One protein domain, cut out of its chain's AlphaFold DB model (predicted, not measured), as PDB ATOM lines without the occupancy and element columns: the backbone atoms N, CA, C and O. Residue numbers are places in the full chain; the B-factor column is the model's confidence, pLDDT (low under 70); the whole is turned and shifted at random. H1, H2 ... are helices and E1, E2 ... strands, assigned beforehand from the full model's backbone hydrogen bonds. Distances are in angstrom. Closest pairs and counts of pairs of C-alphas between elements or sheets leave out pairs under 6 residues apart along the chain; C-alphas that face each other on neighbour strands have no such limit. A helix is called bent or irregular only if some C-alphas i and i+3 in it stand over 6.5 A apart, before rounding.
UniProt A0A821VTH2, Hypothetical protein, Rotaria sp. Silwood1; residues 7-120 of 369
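AT A GLANCE: This is residues 7 to 120 of the 369 residues of the protein "Hypothetical protein" of Rotaria sp. Silwood1 (UniProt A0A821VTH2). A small loose head carries one long helical arm: H3 starts in the head as H3a, and residues 92 to 120 stick out from it. In the head, the short strand E1 lies between H1 and H3a, and H2 sits toward the end away from the arm. The printed part has 114 residues, with three named helices and one named strand in the order H1, E1, H2, H3, and is mostly helix. It is extended, with a radius of gyration of the C-alphas of 23.5 A, and spans 82 by 28 by 17 A.

IN THESE COORDINATES: The printed part begins at Ile 7. H1, residues 17 to 33, is 24.3 A long and begins at C-alpha 17 (190.299, 299.455, 153.232). E1 is residues 41 to 43, and H2 is residues 56 to 66, 15.9 A long. H3, residues 75 to 120, was assigned as one helix by its hydrogen bonds but is bent: C-alphas 88 and 91 are 6.5 A apart. Its arms are H3a, residues 75 to 88, 19.8 A, and H3b, residues 91 to 120, 41.9 A, ending at C-alpha 120 (229.027, 243.216, 182.641).

HOW THE PARTS SIT: Residues 7 to 8 pair in parallel with residues 42 to 43 of E1, which pairs with no named strand. The closest C-alphas of H1 and E1, those of Ser 28 and Ile 41, are 7.0 A apart. Those of E1 and H3a, Ala 43 and Gly 75, are 5.5 A apart. H2 is apart from H1 and from H3a. H3a and H3b are near each other, at a shallow tilt of 23 degrees, and H3b has a kink of 29 degrees near residue 108. Every O i to N i+4 pair is within hydrogen-bond range in H1, H2 and H3a, and 24 of 26 in H3b.

THE WHOLE: The C-alphas of Glu 56 and Gln 120, the two farthest apart, are 83.5 A apart. Without residues 92 to 120, which stand free, the body spans 42 by 27 by 17 A. The link from E1 to H2 is long, with 12 residues. The printed part has no cut. Mean pLDDT of the printed part is 72.4; residues 86 to 120 are among those under 70.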
ATOM      1  N   ILE A   7     195.492 280.121 155.487       77.81
ATOM      2  CA  ILE A   7     195.010 280.967 154.387       77.81
ATOM      3  C   ILE A   7     193.821 281.780 154.884       77.81
ATOM      4  O   ILE A   7     192.822 281.218 155.338       77.81
ATOM      5  N   ILE A   8     193.923 283.101 154.783       80.44
ATOM      6  CA  ILE A   8     192.822 284.023 155.048       80.44
ATOM      7  C   ILE A   8     192.096 284.251 153.725       80.44
ATOM      8  O   ILE A   8     192.651 284.795 152.771       80.44
ATOM      9  N   THR A   9     190.843 283.811 153.670       73.00
ATOM     10  CA  THR A   9     189.947 284.002 152.522       73.00
ATOM     11  C   THR A   9     188.863 285.018 152.885       73.00
ATOM     12  O   THR A   9     188.688 285.333 154.063       73.00
ATOM     13  N   LYS A  10     188.099 285.508 151.896       73.81
ATOM     14  CA  LYS A  10     186.949 286.429 152.058       73.81
ATOM     15  C   LYS A  10     187.282 287.903 152.306       73.81
ATOM     16  O   LYS A  10     186.366 288.699 152.508       73.81
ATOM     17  N   LEU A  11     188.554 288.291 152.253       72.06
ATOM     18  CA  LEU A  11     188.958 289.701 152.347       72.06
ATOM     19  C   LEU A  11     188.474 290.537 151.147       72.06
ATOM     20  O   LEU A  11     188.304 291.748 151.244       72.06
ATOM     21  N   ASP A  12     188.170 289.880 150.031       64.81
ATOM     22  CA  ASP A  12     187.555 290.452 148.833       64.81
ATOM     23  C   ASP A  12     186.118 290.968 149.065       64.81
ATOM     24  O   ASP A  12     185.628 291.851 148.346       64.81
ATOM     25  N   LEU A  13     185.446 290.472 150.111       74.00
ATOM     26  CA  LEU A  13     184.096 290.893 150.491       74.00
ATOM     27  C   LEU A  13     184.073 292.219 151.269       74.00
ATOM     28  O   LEU A  13     183.030 292.873 151.312       74.00
ATOM     29  N   CYS A  14     185.199 292.654 151.844       79.75
ATOM     30  CA  CYS A  14     185.290 293.891 152.627       79.75
ATOM     31  C   CYS A  14     184.984 295.115 151.756       79.75
ATOM     32  O   CYS A  14     185.443 295.191 150.626       79.75
ATOM     33  N   GLN A  15     184.185 296.070 152.235       76.38
ATOM     34  CA  GLN A  15     183.738 297.208 151.411       76.38
ATOM     35  C   GLN A  15     184.730 298.375 151.392       76.38
ATOM     36  O   GLN A  15     184.784 299.106 150.407       76.38
ATOM     37  N   THR A  16     185.524 298.532 152.452       80.56
ATOM     38  CA  THR A  16     186.486 299.628 152.612       80.56
ATOM     39  C   THR A  16     187.857 299.098 153.052       80.56
ATOM     40  O   THR A  16     187.920 298.023 153.661       80.56
ATOM     41  N   PRO A  17     188.953 299.842 152.797       80.69
ATOM     42  CA  PRO A  17     190.299 299.455 153.232       80.69
ATOM     43  C   PRO A  17     190.433 299.308 154.756       80.69
ATOM     44  O   PRO A  17     191.150 298.438 155.235       80.69
ATOM     45  N   THR A  18     189.699 300.114 155.530       83.31
ATOM     46  CA  THR A  18     189.699 300.040 156.999       83.31
ATOM     47  C   THR A  18     189.102 298.724 157.494       83.31
ATOM     48  O   THR A  18     189.719 298.034 158.297       83.31
ATOM     49  N   ILE A  19     187.943 298.329 156.948       82.81
ATOM     50  CA  ILE A  19     187.296 297.047 157.272       82.81
ATOM     51  C   ILE A  19     188.194 295.885 156.839       82.81
ATOM     52  O   ILE A  19     188.309 294.891 157.548       82.81
ATOM     53  N   TYR A  20     188.845 296.007 155.681       84.50
ATOM     54  CA  TYR A  20     189.811 295.019 155.212       84.50
ATOM     55  C   TYR A  20     190.939 294.794 156.231       84.50
ATOM     56  O   TYR A  20     191.187 293.650 156.612       84.50
ATOM     57  N   GLN A  21     191.572 295.868 156.713       83.38
ATOM     58  CA  GLN A  21     192.702 295.773 157.636       83.38
ATOM     59  C   GLN A  21     192.290 295.164 158.984       83.38
ATOM     60  O   GLN A  21     192.933 294.234 159.462       83.38
ATOM     61  N   GLU A  22     191.161 295.603 159.548       85.31
ATOM     62  CA  GLU A  22     190.629 295.048 160.799       85.31
ATOM     63  C   GLU A  22     190.323 293.546 160.687       85.31
ATOM     64  O   GLU A  22     190.631 292.762 161.590       85.31
ATOM     65  N   HIS A  23     189.731 293.119 159.566       83.88
ATOM     66  CA  HIS A  23     189.441 291.709 159.318       83.88
ATOM     67  C   HIS A  23     190.709 290.879 159.114       83.88
ATOM     68  O   HIS A  23     190.778 289.755 159.619       83.88
ATOM     69  N   TYR A  24     191.698 291.416 158.396       86.50
ATOM     70  CA  TYR A  24     192.988 290.762 158.202       86.50
ATOM     71  C   TYR A  24     193.705 290.555 159.539       86.50
ATOM     72  O   TYR A  24     194.079 289.427 159.857       86.50
ATOM     73  N   ASP A  25     193.814 291.601 160.358       87.38
ATOM     74  CA  ASP A  25     194.524 291.551 161.639       87.38
ATOM     75  C   ASP A  25     193.848 290.583 162.615       87.38
ATOM     76  O   ASP A  25     194.510 289.760 163.258       87.38
ATOM     77  N   LYS A  26     192.511 290.600 162.671       88.38
ATOM     78  CA  LYS A  26     191.741 289.676 163.511       88.38
ATOM     79  C   LYS A  26     191.915 288.218 163.076       88.38
ATOM     80  O   LYS A  26     192.164 287.359 163.920       88.38
ATOM     81  N   ALA A  27     191.798 287.934 161.779       85.25
ATOM     82  CA  ALA A  27     191.941 286.576 161.251       85.25
ATOM     83  C   ALA A  27     193.385 286.062 161.364       85.25
ATOM     84  O   ALA A  27     193.599 284.890 161.675       85.25
ATOM     85  N   SER A  28     194.372 286.935 161.159       86.44
ATOM     86  CA  SER A  28     195.788 286.619 161.343       86.44
ATOM     87  C   SER A  28     196.081 286.256 162.800       86.44
ATOM     88  O   SER A  28     196.631 285.189 163.069       86.44
ATOM     89  N   THR A  29     195.604 287.066 163.749       88.06
ATOM     90  CA  THR A  29     195.765 286.803 165.189       88.06
ATOM     91  C   THR A  29     195.122 285.475 165.593       88.06
ATOM     92  O   THR A  29     195.758 284.659 166.253       88.06
ATOM     93  N   GLU A  30     193.907 285.187 165.114       87.50
ATOM     94  CA  GLU A  30     193.228 283.914 165.391       87.50
ATOM     95  C   GLU A  30     194.014 282.697 164.862       87.50
ATOM     96  O   GLU A  30     194.054 281.637 165.495       87.50
ATOM     97  N   LEU A  31     194.651 282.822 163.694       85.06
ATOM     98  CA  LEU A  31     195.504 281.771 163.142       85.06
ATOM     99  C   LEU A  31     196.798 281.616 163.957       85.06
ATOM    100  O   LEU A  31     197.214 280.491 164.243       85.06
ATOM    101  N   ILE A  32     197.405 282.707 164.407       85.50
ATOM    102  CA  ILE A  32     198.588 282.648 165.275       85.50
ATOM    103  C   ILE A  32     198.246 281.955 166.605       85.50
ATOM    104  O   ILE A  32     198.963 281.038 167.019       85.50
ATOM    105  N   ASP A  33     197.103 282.283 167.212       86.00
ATOM    106  CA  ASP A  33     196.606 281.642 168.439       86.00
ATOM    107  C   ASP A  33     196.350 280.139 168.246       86.00
ATOM    108  O   ASP A  33     196.608 279.321 169.131       86.00
ATOM    109  N   LYS A  34     195.924 279.736 167.043       80.75
ATOM    110  CA  LYS A  34     195.778 278.327 166.630       80.75
ATOM    111  C   LYS A  34     197.109 277.644 166.276       80.75
ATOM    112  O   LYS A  34     197.100 276.532 165.735       80.75
ATOM    113  N   HIS A  35     198.237 278.270 166.609       82.38
ATOM    114  CA  HIS A  35     199.606 277.802 166.388       82.38
ATOM    115  C   HIS A  35     200.016 277.665 164.913       82.38
ATOM    116  O   HIS A  35     200.841 276.800 164.592       82.38
ATOM    117  N   PHE A  36     199.463 278.480 164.013       79.69
ATOM    118  CA  PHE A  36     200.026 278.651 162.671       79.69
ATOM    119  C   PHE A  36     201.251 279.576 162.726       79.69
ATOM    120  O   PHE A  36     201.293 280.511 163.526       79.69
ATOM    121  N   LYS A  37     202.264 279.309 161.896       79.06
ATOM    122  CA  LYS A  37     203.448 280.175 161.791       79.06
ATOM    123  C   LYS A  37     203.058 281.520 161.152       79.06
ATOM    124  O   LYS A  37     202.521 281.476 160.045       79.06
ATOM    125  N   PRO A  38     203.337 282.678 161.783       81.12
ATOM    126  CA  PRO A  38     202.990 283.994 161.236       81.12
ATOM    127  C   PRO A  38     203.506 284.216 159.809       81.12
ATOM    128  O   PRO A  38     202.779 284.699 158.948       81.12
ATOM    129  N   GLU A  39     204.735 283.782 159.535       78.25
ATOM    130  CA  GLU A  39     205.392 283.866 158.228       78.25
ATOM    131  C   GLU A  39     204.739 283.008 157.125       78.25
ATOM    132  O   GLU A  39     205.038 283.193 155.946       78.25
ATOM    133  N   HIS A  40     203.843 282.085 157.490       77.06
ATOM    134  CA  HIS A  40     203.139 281.169 156.584       77.06
ATOM    135  C   HIS A  40     201.615 281.382 156.597       77.06
ATOM    136  O   HIS A  40     200.841 280.457 156.319       77.06
ATOM    137  N   ILE A  41     201.174 282.590 156.957       82.00
ATOM    138  CA  ILE A  41     199.783 283.021 156.826       82.00
ATOM    139  C   ILE A  41     199.662 283.872 155.564       82.00
ATOM    140  O   ILE A  41     200.215 284.967 155.478       82.00
ATOM    141  N   TYR A  42     198.912 283.373 154.586       82.25
ATOM    142  CA  TYR A  42     198.718 284.043 153.304       82.25
ATOM    143  C   TYR A  42     197.282 284.537 153.172       82.25
ATOM    144  O   TYR A  42     196.330 283.813 153.457       82.25
ATOM    145  N   ALA A  43     197.108 285.773 152.723       82.94
ATOM    146  CA  ALA A  43     195.808 286.290 152.326       82.94
ATOM    147  C   ALA A  43     195.607 286.059 150.830       82.94
ATOM    148  O   ALA A  43     196.510 286.347 150.049       82.94
ATOM    149  N   ALA A  44     194.443 285.543 150.433       81.44
ATOM    150  CA  ALA A  44     194.178 285.201 149.039       81.44
ATOM    151  C   ALA A  44     192.745 285.544 148.612       81.44
ATOM    152  O   ALA A  44     191.800 285.414 149.398       81.44
ATOM    153  N   CYS A  45     192.582 285.950 147.347       78.31
ATOM    154  CA  CYS A  45     191.284 286.225 146.729       78.31
ATOM    155  C   CYS A  45     190.819 285.044 145.847       78.31
ATOM    156  O   CYS A  45     191.221 284.949 144.688       78.31
ATOM    157  N   PRO A  46     189.952 284.139 146.341       68.19
ATOM    158  CA  PRO A  46     189.517 282.971 145.566       68.19
ATOM    159  C   PRO A  46     188.577 283.324 144.412       68.19
ATOM    160  O   PRO A  46     188.487 282.571 143.450       68.19
ATOM    161  N   ARG A  47     187.871 284.459 144.489       69.50
ATOM    162  CA  ARG A  47     186.885 284.843 143.471       69.50
ATOM    163  C   ARG A  47     187.509 285.172 142.118       69.50
ATOM    164  O   ARG A  47     186.919 284.818 141.106       69.50
ATOM    165  N   ILE A  48     188.685 285.800 142.096       67.12
ATOM    166  CA  ILE A  48     189.377 286.153 140.845       67.12
ATOM    167  C   ILE A  48     189.742 284.906 140.034       67.12
ATOM    168  O   ILE A  48     189.611 284.927 138.820       67.12
ATOM    169  N   GLN A  49     190.101 283.798 140.689       65.19
ATOM    170  CA  GLN A  49     190.474 282.556 139.997       65.19
ATOM    171  C   GLN A  49     189.301 281.833 139.316       65.19
ATOM    172  O   GLN A  49     189.524 280.909 138.540       65.19
ATOM    173  N   ILE A  50     188.058 282.194 139.649       68.25
ATOM    174  CA  ILE A  50     186.848 281.496 139.187       68.25
ATOM    175  C   ILE A  50     186.111 282.310 138.110       68.25
ATOM    176  O   ILE A  50     185.297 281.761 137.371       68.25
ATOM    177  N   LEU A  51     186.368 283.616 138.024       73.81
ATOM    178  CA  LEU A  51     185.680 284.525 137.110       73.81
ATOM    179  C   LEU A  51     186.428 284.644 135.775       73.81
ATOM    180  O   LEU A  51     187.654 284.620 135.747       73.81
ATOM    181  N   ASP A  52     185.683 284.816 134.679       76.00
ATOM    182  CA  ASP A  52     186.257 285.137 133.365       76.00
ATOM    183  C   ASP A  52     186.914 286.522 133.429       76.00
ATOM    184  O   ASP A  52     186.276 287.487 133.865       76.00
ATOM    185  N   GLU A  53     188.164 286.640 132.975       76.94
ATOM    186  CA  GLU A  53     188.925 287.896 132.926       76.94
ATOM    187  C   GLU A  53     188.183 289.013 132.160       76.94
ATOM    188  O   GLU A  53     188.375 290.207 132.421       76.94
ATOM    189  N   ASN A  54     187.288 288.640 131.238       78.62
ATOM    190  CA  ASN A  54     186.477 289.570 130.452       78.62
ATOM    191  C   ASN A  54     185.180 290.022 131.142       78.62
ATOM    192  O   ASN A  54     184.540 290.959 130.656       78.62
ATOM    193  N   SER A  55     184.797 289.399 132.262       84.50
ATOM    194  CA  SER A  55     183.585 289.741 133.016       84.50
ATOM    195  C   SER A  55     183.678 291.114 133.689       84.50
ATOM    196  O   SER A  55     184.746 291.581 134.104       84.50
ATOM    197  N   GLU A  56     182.537 291.790 133.817       80.31
ATOM    198  CA  GLU A  56     182.463 293.067 134.528       80.31
ATOM    199  C   GLU A  56     182.747 292.873 136.026       80.31
ATOM    200  O   GLU A  56     183.456 293.672 136.640       80.31
ATOM    201  N   GLU A  57     182.299 291.751 136.588       76.75
ATOM    202  CA  GLU A  57     182.542 291.337 137.967       76.75
ATOM    203  C   GLU A  57     184.035 291.185 138.271       76.75
ATOM    204  O   GLU A  57     184.504 291.684 139.299       76.75
ATOM    205  N   PHE A  58     184.803 290.560 137.368       81.06
ATOM    206  CA  PHE A  58     186.257 290.458 137.492       81.06
ATOM    207  C   PHE A  58     186.902 291.843 137.538       81.06
ATOM    208  O   PHE A  58     187.689 292.140 138.439       81.06
ATOM    209  N   ARG A  59     186.520 292.738 136.618       79.88
ATOM    210  CA  ARG A  59     187.075 294.100 136.541       79.88
ATOM    211  C   ARG A  59     186.767 294.928 137.787       79.88
ATOM    212  O   ARG A  59     187.627 295.683 138.244       79.88
ATOM    213  N   VAL A  60     185.563 294.796 138.343       79.88
ATOM    214  CA  VAL A  60     185.153 295.493 139.574       79.88
ATOM    215  C   VAL A  60     185.945 294.986 140.778       79.88
ATOM    216  O   VAL A  60     186.466 295.796 141.546       79.88
ATOM    217  N   ILE A  61     186.081 293.665 140.932       77.00
ATOM    218  CA  ILE A  61     186.855 293.069 142.029       77.00
ATOM    219  C   ILE A  61     188.334 293.447 141.900       77.00
ATOM    220  O   ILE A  61     188.924 293.888 142.882       77.00
ATOM    221  N   ASN A  62     188.911 293.367 140.700       79.12
ATOM    222  CA  ASN A  62     190.321 293.676 140.473       79.12
ATOM    223  C   ASN A  62     190.656 295.143 140.821       79.12
ATOM    224  O   ASN A  62     191.555 295.423 141.614       79.12
ATOM    225  N   ARG A  63     189.839 296.103 140.358       79.19
ATOM    226  CA  ARG A  63     189.988 297.524 140.736       79.19
ATOM    227  C   ARG A  63     189.906 297.746 142.245       79.19
ATOM    228  O   ARG A  63     190.622 298.585 142.787       79.19
ATOM    229  N   LYS A  64     189.025 297.008 142.921       77.50
ATOM    230  CA  LYS A  64     188.839 297.097 144.369       77.50
ATOM    231  C   LYS A  64     190.056 296.562 145.128       77.50
ATOM    232  O   LYS A  64     190.472 297.194 146.095       77.50
ATOM    233  N   LEU A  65     190.670 295.466 144.676       76.31
ATOM    234  CA  LEU A  65     191.875 294.914 145.306       76.31
ATOM    235  C   LEU A  65     193.053 295.893 145.287       76.31
ATOM    236  O   LEU A  65     193.742 296.017 146.297       76.31
ATOM    237  N   HIS A  66     193.228 296.666 144.207       76.31
ATOM    238  CA  HIS A  66     194.263 297.707 144.156       76.31
ATOM    239  C   HIS A  66     194.126 298.761 145.266       76.31
ATOM    240  O   HIS A  66     195.127 299.325 145.701       76.31
ATOM    241  N   SER A  67     192.911 299.006 145.769       75.31
ATOM    242  CA  SER A  67     192.683 299.957 146.868       75.31
ATOM    243  C   SER A  67     193.065 299.419 148.255       75.31
ATOM    244  O   SER A  67     193.200 300.204 149.191       75.31
ATOM    245  N   PHE A  68     193.256 298.103 148.402       74.69
ATOM    246  CA  PHE A  68     193.557 297.450 149.684       74.69
ATOM    247  C   PHE A  68     195.056 297.296 149.966       74.69
ATOM    248  O   PHE A  68     195.425 296.801 151.027       74.69
ATOM    249  N   GLY A  69     195.927 297.746 149.055       60.22
ATOM    250  CA  GLY A  69     197.368 297.880 149.305       60.22
ATOM    251  C   GLY A  69     198.130 296.566 149.528       60.22
ATOM    252  O   GLY A  69     199.297 296.607 149.913       60.22
ATOM    253  N   GLY A  70     197.501 295.413 149.282       63.75
ATOM    254  CA  GLY A  70     198.088 294.081 149.426       63.75
ATOM    255  C   GLY A  70     198.010 293.271 148.132       63.75
ATOM    256  O   GLY A  70     197.063 293.406 147.360       63.75
ATOM    257  N   ASP A  71     198.992 292.396 147.911       66.12
ATOM    258  CA  ASP A  71     199.065 291.517 146.736       66.12
ATOM    259  C   ASP A  71     198.200 290.253 146.921       66.12
ATOM    260  O   ASP A  71     198.680 289.124 147.040       66.12
ATOM    261  N   LEU A  72     196.890 290.483 147.064       73.62
ATOM    262  CA  LEU A  72     195.863 289.455 147.274       73.62
ATOM    263  C   LEU A  72     195.639 288.583 146.036       73.62
ATOM    264  O   LEU A  72     195.176 287.446 146.162       73.62
ATOM    265  N   GLU A  73     195.946 289.132 144.861       71.62
ATOM    266  CA  GLU A  73     195.877 288.456 143.567       71.62
ATOM    267  C   GLU A  73     196.879 287.297 143.524       71.62
ATOM    268  O   GLU A  73     196.491 286.151 143.293       71.62
ATOM    269  N   GLN A  74     198.132 287.552 143.914       74.44
ATOM    270  CA  GLN A  74     199.177 286.526 143.994       74.44
ATOM    271  C   GLN A  74     199.104 285.667 145.267       74.44
ATOM    272  O   GLN A  74     199.949 284.801 145.492       74.44
ATOM    273  N   GLY A  75     198.113 285.878 146.138       74.19
ATOM    274  CA  GLY A  75     198.021 285.213 147.440       74.19
ATOM    275  C   GLY A  75     198.004 283.681 147.370       74.19
ATOM    276  O   GLY A  75     198.640 283.009 148.185       74.19
ATOM    277  N   PHE A  76     197.324 283.116 146.367       73.81
ATOM    278  CA  PHE A  76     197.303 281.668 146.133       73.81
ATOM    279  C   PHE A  76     198.636 281.136 145.609       73.81
ATOM    280  O   PHE A  76     199.082 280.079 146.053       73.81
ATOM    281  N   GLU A  77     199.280 281.860 144.696       77.56
ATOM    282  CA  GLU A  77     200.585 281.482 144.144       77.56
ATOM    283  C   GLU A  77     201.658 281.528 145.228       77.56
ATOM    284  O   GLU A  77     202.380 280.557 145.423       77.56
ATOM    285  N   ARG A  78     201.658 282.578 146.054       78.62
ATOM    286  CA  ARG A  78     202.532 282.692 147.228       78.62
ATOM    287  C   ARG A  78     202.295 281.570 148.235       78.62
ATOM    288  O   ARG A  78     203.256 281.020 148.773       78.62
ATOM    289  N   SER A  79     201.036 281.189 148.466       75.88
ATOM    290  CA  SER A  79     200.720 280.045 149.324       75.88
ATOM    291  C   SER A  79     201.195 278.720 148.723       75.88
ATOM    292  O   SER A  79     201.647 277.849 149.466       75.88
ATOM    293  N   LYS A  80     201.092 278.551 147.402       79.00
ATOM    294  CA  LYS A  80     201.569 277.365 146.681       79.00
ATOM    295  C   LYS A  80     203.094 277.270 146.732       79.00
ATOM    296  O   LYS A  80     203.622 276.210 147.055       79.00
ATOM    297  N   ASP A  81     203.794 278.373 146.497       80.56
ATOM    298  CA  ASP A  81     205.255 278.441 146.560       80.56
ATOM    299  C   ASP A  81     205.775 278.216 147.981       80.56
ATOM    300  O   ASP A  81     206.761 277.503 148.181       80.56
ATOM    301  N   GLY A  82     205.085 278.768 148.983       75.25
ATOM    302  CA  GLY A  82     205.356 278.496 150.393       75.25
ATOM    303  C   GLY A  82     205.201 277.012 150.726       75.25
ATOM    304  O   GLY A  82     206.095 276.420 151.335       75.25
ATOM    305  N   LEU A  83     204.112 276.384 150.270       73.38
ATOM    306  CA  LEU A  83     203.870 274.954 150.461       73.38
ATOM    307  C   LEU A  83     204.943 274.098 149.776       73.38
ATOM    308  O   LEU A  83     205.469 273.178 150.399       73.38
ATOM    309  N   ASN A  84     205.304 274.424 148.534       75.56
ATOM    310  CA  ASN A  84     206.349 273.720 147.794       75.56
ATOM    311  C   ASN A  84     207.701 273.833 148.506       75.56
ATOM    312  O   ASN A  84     208.335 272.813 148.764       75.56
ATOM    313  N   LYS A  85     208.096 275.035 148.949       76.12
ATOM    314  CA  LYS A  85     209.314 275.220 149.757       76.12
ATOM    315  C   LYS A  85     209.282 274.414 151.052       76.12
ATOM    316  O   LYS A  85     210.295 273.843 151.450       76.12
ATOM    317  N   PHE A  86     208.137 274.348 151.724       68.50
ATOM    318  CA  PHE A  86     208.012 273.534 152.928       68.50
ATOM    319  C   PHE A  86     208.166 272.043 152.623       68.50
ATOM    320  O   PHE A  86     208.912 271.365 153.327       68.50
ATOM    321  N   ILE A  87     207.525 271.535 151.566       64.38
ATOM    322  CA  ILE A  87     207.641 270.135 151.133       64.38
ATOM    323  C   ILE A  87     209.082 269.797 150.733       64.38
ATOM    324  O   ILE A  87     209.590 268.749 151.124       64.38
ATOM    325  N   GLU A  88     209.754 270.679 149.999       66.69
ATOM    326  CA  GLU A  88     211.107 270.440 149.493       66.69
ATOM    327  C   GLU A  88     212.183 270.568 150.577       66.69
ATOM    328  O   GLU A  88     213.128 269.779 150.602       66.69
ATOM    329  N   PHE A  89     212.060 271.530 151.499       69.88
ATOM    330  CA  PHE A  89     213.165 271.896 152.395       69.88
ATOM    331  C   PHE A  89     212.894 271.670 153.887       69.88
ATOM    332  O   PHE A  89     213.836 271.378 154.633       69.88
ATOM    333  N   GLU A  90     211.652 271.801 154.358       64.56
ATOM    334  CA  GLU A  90     211.308 271.670 155.786       64.56
ATOM    335  C   GLU A  90     210.760 270.279 156.145       64.56
ATOM    336  O   GLU A  90     211.095 269.735 157.207       64.56
ATOM    337  N   LEU A  91     209.975 269.659 155.261       63.66
ATOM    338  CA  LEU A  91     209.419 268.317 155.437       63.66
ATOM    339  C   LEU A  91     210.521 267.248 155.572       63.66
ATOM    340  O   LEU A  91     210.461 266.463 156.521       63.66
ATOM    341  N   PRO A  92     211.594 267.239 154.753       59.12
ATOM    342  CA  PRO A  92     212.659 266.252 154.903       59.12
ATOM    343  C   PRO A  92     213.425 266.448 156.210       59.12
ATOM    344  O   PRO A  92     213.772 265.475 156.868       59.12
ATOM    345  N   LYS A  93     213.630 267.697 156.654       65.06
ATOM    346  CA  LYS A  93     214.299 268.002 157.932       65.06
ATOM    347  C   LYS A  93     213.467 267.558 159.132       65.06
ATOM    348  O   LYS A  93     214.019 267.051 160.107       65.06
ATOM    349  N   THR A  94     212.149 267.733 159.078       61.22
ATOM    350  CA  THR A  94     211.238 267.307 160.150       61.22
ATOM    351  C   THR A  94     211.063 265.789 160.179       61.22
ATOM    352  O   THR A  94     211.162 265.212 161.262       61.22
ATOM    353  N   HIS A  95     210.931 265.130 159.023       58.00
ATOM    354  CA  HIS A  95     210.936 263.667 158.913       58.00
ATOM    355  C   HIS A  95     212.268 263.065 159.365       58.00
ATOM    356  O   HIS A  95     212.265 262.111 160.136       58.00
ATOM    357  N   LEU A  96     213.403 263.657 158.982       53.00
ATOM    358  CA  LEU A  96     214.727 263.253 159.456       53.00
ATOM    359  C   LEU A  96     214.838 263.428 160.973       53.00
ATOM    360  O   LEU A  96     215.304 262.525 161.653       53.00
ATOM    361  N   LYS A  97     214.361 264.542 161.542       60.50
ATOM    362  CA  LYS A  97     214.382 264.769 162.997       60.50
ATOM    363  C   LYS A  97     213.478 263.782 163.745       60.50
ATOM    364  O   LYS A  97     213.848 263.322 164.823       60.50
ATOM    365  N   GLN A  98     212.328 263.417 163.178       57.94
ATOM    366  CA  GLN A  98     211.448 262.375 163.718       57.94
ATOM    367  C   GLN A  98     212.078 260.981 163.617       57.94
ATOM    368  O   GLN A  98     212.046 260.247 164.600       57.94
ATOM    369  N   LEU A  99     212.711 260.637 162.491       54.97
ATOM    370  CA  LEU A  99     213.472 259.396 162.297       54.97
ATOM    371  C   LEU A  99     214.675 259.309 163.237       54.97
ATOM    372  O   LEU A  99     214.890 258.275 163.858       54.97
ATOM    373  N   VAL A 100     215.418 260.403 163.411       57.50
ATOM    374  CA  VAL A 100     216.528 260.510 164.366       57.50
ATOM    375  C   VAL A 100     216.019 260.381 165.797       57.50
ATOM    376  O   VAL A 100     216.657 259.707 166.598       57.50
ATOM    377  N   ASN A 101     214.865 260.959 166.137       61.56
ATOM    378  CA  ASN A 101     214.270 260.802 167.466       61.56
ATOM    379  C   ASN A 101     213.743 259.380 167.705       61.56
ATOM    380  O   ASN A 101     213.961 258.835 168.782       61.56
ATOM    381  N   LEU A 102     213.112 258.747 166.713       58.38
ATOM    382  CA  LEU A 102     212.703 257.339 166.768       58.38
ATOM    383  C   LEU A 102     213.916 256.410 166.883       58.38
ATOM    384  O   LEU A 102     213.909 255.493 167.705       58.38
ATOM    385  N   GLY A 103     214.979 256.688 166.127       51.97
ATOM    386  CA  GLY A 103     216.265 256.007 166.223       51.97
ATOM    387  C   GLY A 103     216.913 256.207 167.594       51.97
ATOM    388  O   GLY A 103     217.322 255.240 168.226       51.97
ATOM    389  N   ARG A 104     216.917 257.430 168.134       57.53
ATOM    390  CA  ARG A 104     217.401 257.704 169.495       57.53
ATOM    391  C   ARG A 104     216.558 257.011 170.566       57.53
ATOM    392  O   ARG A 104     217.121 256.457 171.494       57.53
ATOM    393  N   MET A 105     215.234 256.983 170.460       60.41
ATOM    394  CA  MET A 105     214.406 256.335 171.484       60.41
ATOM    395  C   MET A 105     214.466 254.804 171.427       60.41
ATOM    396  O   MET A 105     214.427 254.165 172.477       60.41
ATOM    397  N   ARG A 106     214.547 254.203 170.232       57.09
ATOM    398  CA  ARG A 106     214.489 252.738 170.068       57.09
ATOM    399  C   ARG A 106     215.862 252.087 169.915       57.09
ATOM    400  O   ARG A 106     216.143 251.121 170.614       57.09
ATOM    401  N   LEU A 107     216.727 252.606 169.041       54.78
ATOM    402  CA  LEU A 107     218.043 252.005 168.789       54.78
ATOM    403  C   LEU A 107     219.030 252.323 169.910       54.78
ATOM    404  O   LEU A 107     219.682 251.405 170.391       54.78
ATOM    405  N   VAL A 108     219.112 253.573 170.386       60.84
ATOM    406  CA  VAL A 108     220.078 253.916 171.452       60.84
ATOM    407  C   VAL A 108     219.750 253.177 172.747       60.84
ATOM    408  O   VAL A 108     220.668 252.708 173.405       60.84
ATOM    409  N   ARG A 109     218.469 252.966 173.078       60.62
ATOM    410  CA  ARG A 109     218.091 252.149 174.240       60.62
ATOM    411  C   ARG A 109     218.592 250.706 174.112       60.62
ATOM    412  O   ARG A 109     219.246 250.221 175.024       60.62
ATOM    413  N   HIS A 110     218.354 250.045 172.978       56.91
ATOM    414  CA  HIS A 110     218.819 248.669 172.764       56.91
ATOM    415  C   HIS A 110     220.343 248.549 172.653       56.91
ATOM    416  O   HIS A 110     220.912 247.545 173.081       56.91
ATOM    417  N   VAL A 111     221.011 249.569 172.113       57.22
ATOM    418  CA  VAL A 111     222.476 249.641 172.042       57.22
ATOM    419  C   VAL A 111     223.078 249.861 173.430       57.22
ATOM    420  O   VAL A 111     224.030 249.166 173.768       57.22
ATOM    421  N   LEU A 112     222.504 250.738 174.261       63.66
ATOM    422  CA  LEU A 112     222.923 250.932 175.655       63.66
ATOM    423  C   LEU A 112     222.670 249.676 176.500       63.66
ATOM    424  O   LEU A 112     223.578 249.223 177.184       63.66
ATOM    425  N   GLU A 113     221.497 249.042 176.375       65.44
ATOM    426  CA  GLU A 113     221.183 247.766 177.041       65.44
ATOM    427  C   GLU A 113     222.166 246.646 176.636       65.44
ATOM    428  O   GLU A 113     222.544 245.817 177.468       65.44
ATOM    429  N   ARG A 114     222.608 246.605 175.367       58.75
ATOM    430  CA  ARG A 114     223.644 245.662 174.909       58.75
ATOM    431  C   ARG A 114     225.038 246.036 175.406       58.75
ATOM    432  O   ARG A 114     225.765 245.144 175.829       58.75
ATOM    433  N   LEU A 115     225.414 247.312 175.356       56.84
ATOM    434  CA  LEU A 115     226.712 247.795 175.834       56.84
ATOM    435  C   LEU A 115     226.873 247.563 177.338       56.84
ATOM    436  O   LEU A 115     227.947 247.152 177.763       56.84
ATOM    437  N   ASP A 116     225.816 247.737 178.131       63.47
ATOM    438  CA  ASP A 116     225.837 247.430 179.562       63.47
ATOM    439  C   ASP A 116     225.979 245.927 179.819       63.47
ATOM    440  O   ASP A 116     226.778 245.525 180.664       63.47
ATOM    441  N   LYS A 117     225.311 245.071 179.031       62.34
ATOM    442  CA  LYS A 117     225.525 243.613 179.091       62.34
ATOM    443  C   LYS A 117     226.953 243.208 178.707       62.34
ATOM    444  O   LYS A 117     227.507 242.303 179.324       62.34
ATOM    445  N   ILE A 118     227.559 243.880 177.726       57.12
ATOM    446  CA  ILE A 118     228.946 243.644 177.285       57.12
ATOM    447  C   ILE A 118     229.950 244.130 178.342       57.12
ATOM    448  O   ILE A 118     230.921 243.437 178.638       57.12
ATOM    449  N   LYS A 119     229.695 245.279 178.984       55.94
ATOM    450  CA  LYS A 119     230.486 245.755 180.132       55.94
ATOM    451  C   LYS A 119     230.406 244.795 181.320       55.94
ATOM    452  O   LYS A 119     231.424 244.555 181.961       55.94
ATOM    453  N   GLN A 120     229.233 244.214 181.582       53.88
ATOM    454  CA  GLN A 120     229.027 243.216 182.641       53.88
ATOM    455  C   GLN A 120     229.701 241.865 182.358       53.88
ATOM    456  O   GLN A 120     230.023 241.148 183.298       53.88
TER     457      GLN A 120